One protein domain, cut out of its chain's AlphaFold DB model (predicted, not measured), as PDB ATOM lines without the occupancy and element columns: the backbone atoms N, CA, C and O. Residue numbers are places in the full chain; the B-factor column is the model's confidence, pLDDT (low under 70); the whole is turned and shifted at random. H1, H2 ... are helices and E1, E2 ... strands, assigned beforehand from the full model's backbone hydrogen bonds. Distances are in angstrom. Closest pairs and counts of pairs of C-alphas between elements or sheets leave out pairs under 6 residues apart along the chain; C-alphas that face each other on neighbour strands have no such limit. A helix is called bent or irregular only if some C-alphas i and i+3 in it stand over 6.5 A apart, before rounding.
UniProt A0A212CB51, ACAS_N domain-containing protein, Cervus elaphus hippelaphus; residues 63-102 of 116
ATOM      1  N   SER A  63      76.301 -66.264 -22.763       74.62
ATOM      2  CA  SER A  63      75.871 -65.788 -24.079       74.62
ATOM      3  C   SER A  63      74.695 -64.826 -23.946       74.62
ATOM      4  O   SER A  63      74.725 -63.765 -24.557       74.62
ATOM      5  N   VAL A  64      73.742 -65.110 -23.050       76.44
ATOM      6  CA  VAL A  64      72.598 -64.217 -22.793       76.44
ATOM      7  C   VAL A  64      73.040 -62.856 -22.259       76.44
ATOM      8  O   VAL A  64      72.557 -61.809 -22.698       76.44
ATOM      9  N   ASN A  65      74.002 -62.857 -21.339       81.69
ATOM     10  CA  ASN A  65      74.525 -61.632 -20.744       81.69
ATOM     11  C   ASN A  65      75.336 -60.788 -21.741       81.69
ATOM     12  O   ASN A  65      75.225 -59.563 -21.736       81.69
ATOM     13  N   CYS A  66      76.140 -61.424 -22.598       73.88
ATOM     14  CA  CYS A  66      77.053 -60.721 -23.502       73.88
ATOM     15  C   CYS A  66      76.464 -60.416 -24.887       73.88
ATOM     16  O   CYS A  66      76.867 -59.433 -25.507       73.88
ATOM     17  N   LEU A  67      75.541 -61.239 -25.386       67.69
ATOM     18  CA  LEU A  67      74.987 -61.143 -26.738       67.69
ATOM     19  C   LEU A  67      73.501 -60.790 -26.691       67.69
ATOM     20  O   LEU A  67      73.149 -59.700 -27.130       67.69
ATOM     21  N   ASP A  68      72.636 -61.636 -26.126       66.88
ATOM     22  CA  ASP A  68      71.177 -61.457 -26.210       66.88
ATOM     23  C   ASP A  68      70.697 -60.125 -25.629       66.88
ATOM     24  O   ASP A  68      69.882 -59.432 -26.242       66.88
ATOM     25  N   GLN A  69      71.238 -59.713 -24.477       69.81
ATOM     26  CA  GLN A  69      70.886 -58.429 -23.871       69.81
ATOM     27  C   GLN A  69      71.208 -57.245 -24.801       69.81
ATOM     28  O   GLN A  69      70.472 -56.253 -24.839       69.81
ATOM     29  N   HIS A  70      72.315 -57.331 -25.538       69.69
ATOM     30  CA  HIS A  70      72.755 -56.288 -26.458       69.69
ATOM     31  C   HIS A  70      72.025 -56.369 -27.801       69.69
ATOM     32  O   HIS A  70      71.662 -55.327 -28.340       69.69
ATOM     33  N   VAL A  71      71.696 -57.575 -28.278       63.78
ATOM     34  CA  VAL A  71      70.821 -57.797 -29.441       63.78
ATOM     35  C   VAL A  71      69.437 -57.188 -29.206       63.78
ATOM     36  O   VAL A  71      68.908 -56.528 -30.093       63.78
ATOM     37  N   GLN A  72      68.855 -57.355 -28.014       65.69
ATOM     38  CA  GLN A  72      67.527 -56.809 -27.704       65.69
ATOM     39  C   GLN A  72      67.519 -55.281 -27.554       65.69
ATOM     40  O   GLN A  72      66.534 -54.637 -27.912       65.69
ATOM     41  N   LYS A  73      68.592 -54.688 -27.015       71.88
ATOM     42  CA  LYS A  73      68.669 -53.235 -26.775       71.88
ATOM     43  C   LYS A  73      69.138 -52.450 -27.998       71.88
ATOM     44  O   LYS A  73      68.589 -51.389 -28.277       71.88
ATOM     45  N   SER A  74      70.145 -52.966 -28.701       73.12
ATOM     46  CA  SER A  74      70.823 -52.286 -29.806       73.12
ATOM     47  C   SER A  74      71.364 -53.301 -30.830       73.12
ATOM     48  O   SER A  74      72.578 -53.496 -30.929       73.12
ATOM     49  N   PRO A  75      70.490 -53.944 -31.627       69.25
ATOM     50  CA  PRO A  75      70.883 -55.020 -32.548       69.25
ATOM     51  C   PRO A  75      71.878 -54.581 -33.635       69.25
ATOM     52  O   PRO A  75      72.667 -55.394 -34.112       69.25
ATOM     53  N   GLU A  76      71.852 -53.298 -34.003       73.12
ATOM     54  CA  GLU A  76      72.710 -52.691 -35.033       73.12
ATOM     55  C   GLU A  76      74.058 -52.189 -34.485       73.12
ATOM     56  O   GLU A  76      74.905 -51.719 -35.243       73.12
ATOM     57  N   SER A  77      74.290 -52.262 -33.169       75.69
ATOM     58  CA  SER A  77      75.590 -51.900 -32.602       75.69
ATOM     59  C   SER A  77      76.658 -52.916 -33.006       75.69
ATOM     60  O   SER A  77      76.407 -54.121 -33.071       75.69
ATOM     61  N   ILE A  78      77.866 -52.419 -33.279       76.69
ATOM     62  CA  ILE A  78      79.021 -53.251 -33.616       76.69
ATOM     63  C   ILE A  78      79.442 -54.017 -32.357       76.69
ATOM     64  O   ILE A  78      79.786 -53.403 -31.350       76.69
ATOM     65  N   ALA A  79      79.397 -55.344 -32.426       73.44
ATOM     66  CA  ALA A  79      79.817 -56.248 -31.361       73.44
ATOM     67  C   ALA A  79      81.309 -56.583 -31.459       73.44
ATOM     68  O   ALA A  79      81.996 -56.678 -30.446       73.44
ATOM     69  N   LEU A  80      81.809 -56.756 -32.686       73.31
ATOM     70  CA  LEU A  80      83.194 -57.121 -32.953       73.31
ATOM     71  C   LEU A  80      83.716 -56.338 -34.156       73.31
ATOM     72  O   LEU A  80      83.087 -56.307 -35.213       73.31
ATOM     73  N   ILE A  81      84.883 -55.727 -33.990       77.12
ATOM     74  CA  ILE A  81      85.678 -55.181 -35.087       77.12
ATOM     75  C   ILE A  81      86.831 -56.155 -35.277       77.12
ATOM     76  O   ILE A  81      87.679 -56.291 -34.399       77.12
ATOM     77  N   TRP A  82      86.820 -56.880 -36.387       72.69
ATOM     78  CA  TRP A  82      87.890 -57.795 -36.742       72.69
ATOM     79  C   TRP A  82      88.796 -57.138 -37.779       72.69
ATOM     80  O   TRP A  82      88.412 -56.974 -38.934       72.69
ATOM     81  N   GLU A  83      90.002 -56.760 -37.365       71.69
ATOM     82  CA  GLU A  83      91.058 -56.323 -38.277       71.69
ATOM     83  C   GLU A  83      91.753 -57.559 -38.860       71.69
ATOM     84  O   GLU A  83      92.278 -58.394 -38.119       71.69
ATOM     85  N   ARG A  84      91.708 -57.717 -40.186       70.00
ATOM     86  CA  ARG A  84      92.463 -58.774 -40.872       70.00
ATOM     87  C   ARG A  84      93.943 -58.397 -40.967       70.00
ATOM     88  O   ARG A  84      94.290 -57.224 -40.892       70.00
ATOM     89  N   ASP A  85      94.786 -59.400 -41.224       69.88
ATOM     90  CA  ASP A  85      96.241 -59.236 -41.390       69.88
ATOM     91  C   ASP A  85      96.632 -58.237 -42.498       69.88
ATOM     92  O   ASP A  85      97.730 -57.682 -42.477       69.88
ATOM     93  N   GLU A  86      95.743 -57.975 -43.461       68.88
ATOM     94  CA  GLU A  86      95.943 -56.952 -44.487       68.88
ATOM     95  C   GLU A  86      95.467 -55.568 -44.001       68.88
ATOM     96  O   GLU A  86      94.268 -55.394 -43.725       68.88
ATOM     97  N   PRO A  87      96.358 -54.556 -43.957       64.12
ATOM     98  CA  PRO A  87      96.018 -53.208 -43.514       64.12
ATOM     99  C   PRO A  87      94.839 -52.628 -44.303       64.12
ATOM    100  O   PRO A  87      94.876 -52.555 -45.529       64.12
ATOM    101  N   GLY A  88      93.804 -52.174 -43.591       62.12
ATOM    102  CA  GLY A  88      92.614 -51.554 -44.188       62.12
ATOM    103  C   GLY A  88      91.436 -52.502 -44.433       62.12
ATOM    104  O   GLY A  88      90.393 -52.046 -44.899       62.12
ATOM    105  N   THR A  89      91.553 -53.784 -44.080       62.47
ATOM    106  CA  THR A  89      90.464 -54.762 -44.224       62.47
ATOM    107  C   THR A  89      89.817 -55.055 -42.867       62.47
ATOM    108  O   THR A  89      90.003 -56.122 -42.281       62.47
ATOM    109  N   GLU A  90      89.070 -54.084 -42.336       70.44
ATOM    110  CA  GLU A  90      88.269 -54.263 -41.116       70.44
ATOM    111  C   GLU A  90      86.895 -54.880 -41.432       70.44
ATOM    112  O   GLU A  90      86.165 -54.422 -42.312       70.44
ATOM    113  N   VAL A  91      86.513 -55.921 -40.691       74.19
ATOM    114  CA  VAL A  91      85.172 -56.513 -40.720       74.19
ATOM    115  C   VAL A  91      84.446 -56.114 -39.443       74.19
ATOM    116  O   VAL A  91      84.835 -56.495 -38.343       74.19
ATOM    117  N   LYS A  92      83.365 -55.348 -39.588       75.00
ATOM    118  CA  LYS A  92      82.499 -54.941 -38.477       75.00
ATOM    119  C   LYS A  92      81.320 -55.901 -38.389       75.00
ATOM    120  O   LYS A  92      80.494 -55.952 -39.296       75.00
ATOM    121  N   ILE A  93      81.245 -56.663 -37.305       74.56
ATOM    122  CA  ILE A  93      80.163 -57.607 -37.026       74.56
ATOM    123  C   ILE A  93      79.244 -56.970 -35.987       74.56
ATOM    124  O   ILE A  93      79.684 -56.602 -34.896       74.56
ATOM    125  N   THR A  94      77.968 -56.814 -36.330       77.50
ATOM    126  CA  THR A  94      76.930 -56.318 -35.417       77.50
ATOM    127  C   THR A  94      76.450 -57.421 -34.473       77.50
ATOM    128  O   THR A  94      76.620 -58.609 -34.756       77.50
ATOM    129  N   TYR A  95      75.829 -57.048 -33.349       72.12
ATOM    130  CA  TYR A  95      75.284 -58.017 -32.387       72.12
ATOM    131  C   TYR A  95      74.286 -58.990 -33.033       72.12
ATOM    132  O   TYR A  95      74.343 -60.189 -32.763       72.12
ATOM    133  N   SER A  96      73.414 -58.510 -33.927       69.00
ATOM    134  CA  SER A  96      72.456 -59.358 -34.653       69.00
ATOM    135  C   SER A  96      73.133 -60.382 -35.572       69.00
ATOM    136  O   SER A  96      72.729 -61.545 -35.607       69.00
ATOM    137  N   ALA A  97      74.190 -59.972 -36.280       66.19
ATOM    138  CA  ALA A  97      74.946 -60.844 -37.173       66.19
ATOM    139  C   ALA A  97      75.763 -61.892 -36.400       66.19
ATOM    140  O   ALA A  97      75.767 -63.062 -36.778       66.19
ATOM    141  N   GLY A  98      76.410 -61.495 -35.298       60.59
ATOM    142  CA  GLY A  98      77.162 -62.414 -34.440       60.59
ATOM    143  C   GLY A  98      76.269 -63.444 -33.743       60.59
ATOM    144  O   GLY A  98      76.651 -64.604 -33.615       60.59
ATOM    145  N   TRP A  99      75.049 -63.054 -33.355       61.50
ATOM    146  CA  TRP A  99      74.086 -63.955 -32.721       61.50
ATOM    147  C   TRP A  99      73.657 -65.113 -33.628       61.50
ATOM    148  O   TRP A  99      73.704 -66.262 -33.201       61.50
ATOM    149  N   CYS A 100      73.308 -64.854 -34.894       63.53
ATOM    150  CA  CYS A 100      72.896 -65.931 -35.809       63.53
ATOM    151  C   CYS A 100      74.035 -66.899 -36.181       63.53
ATOM    152  O   CYS A 100      73.757 -67.972 -36.706       63.53
ATOM    153  N   GLN A 101      75.297 -66.556 -35.899       63.56
ATOM    154  CA  GLN A 101      76.436 -67.466 -36.063       63.56
ATOM    155  C   GLN A 101      76.687 -68.344 -34.824       63.56
ATOM    156  O   GLN A 101      77.482 -69.281 -34.892       63.56
ATOM    157  N   PHE A 102      76.036 -68.063 -33.687       57.66
ATOM    158  CA  PHE A 102      76.293 -68.768 -32.434       57.66
ATOM    159  C   PHE A 102      75.524 -70.107 -32.366       57.66
ATOM    160  O   PHE A 102      74.307 -70.132 -32.579       57.66
TER     161      PHE A 102
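This is residues 63 to 102 of the 116 residues of the protein "ACAS_N domain-containing protein" of Cervus elaphus hippelaphus (UniProt A0A212CB51). A narrow two-stranded hairpin, E1 and E2, has two helices, H1 and H2, packed together at the end away from its turn, and the turn residues 84 to 89 stick out at the far end. The hairpin makes the long axis, and the two helices, set at a steep angle, form a small head. The printed part has 40 residues with two named helices and two named strands, in the order H1, E1, E2, H2; the sheet, in the order E1 - E2, is antiparallel, and the class is mixed, helices and strands. The whole is loose, with a radius of gyration of the C-alphas of 11.2 A, and elongated, spanning 33 by 17 by 14 A.

H1 is residues 63 to 73, 14.7 A from first to last C-alpha, and begins with C-alpha 63 at (75.871, -65.788, -24.079). It is irregular, but only just: C-alphas 66 and 69 are 6.6 A apart. E1, residues 78 to 83, measures 13.3 A and ends with C-alpha 83 at (91.058, -56.323, -38.277). E2, residues 90 to 94, measures 12.9 A. H2, residues 95 to 100, measures 8.9 A and ends with C-alpha 100 at (72.896, -65.931, -35.809).

E1 and E2 form a hairpin of antiparallel neighbours, with 162 degrees between their directions. C-alphas 81 and 92 face each other at 4.7 A. N 82 and O 91, at 2.8 A, and N 93 and O 80, also at 2.8 A, are within hydrogen-bond range. H1 and H2 touch, with the closest C-alphas those of Val 71 and Tyr 95 at 5.4 A. They run opposite ways at a steep tilt of 58 degrees. The closest C-alphas of E1 and H2 are those of Ala 79 and Tyr 95, 5.0 A apart. H1 and E1 are near each other, with 5 pairs of C-alphas within 10 A. H1 and E2 are apart. In H2 every O i to N i+4 pair is within hydrogen-bond range; in H1 5 of 7 are.

The two C-alphas farthest apart are those of Val 64 and Pro 87, at 33.2 A, while those of Ser 63 and Phe 102, the first and last printed, are 8.9 A apart. The printed part has no cut. The links H1 to E1 and E2 to H2 are tight, and E1 to E2 is short. Residues 84 to 89 stand free. The mean pLDDT of the printed part is 70.0, and 19 residues are under 70: residues 67 to 72, residue 75, residues 85 to 89 and residues 96 to 102.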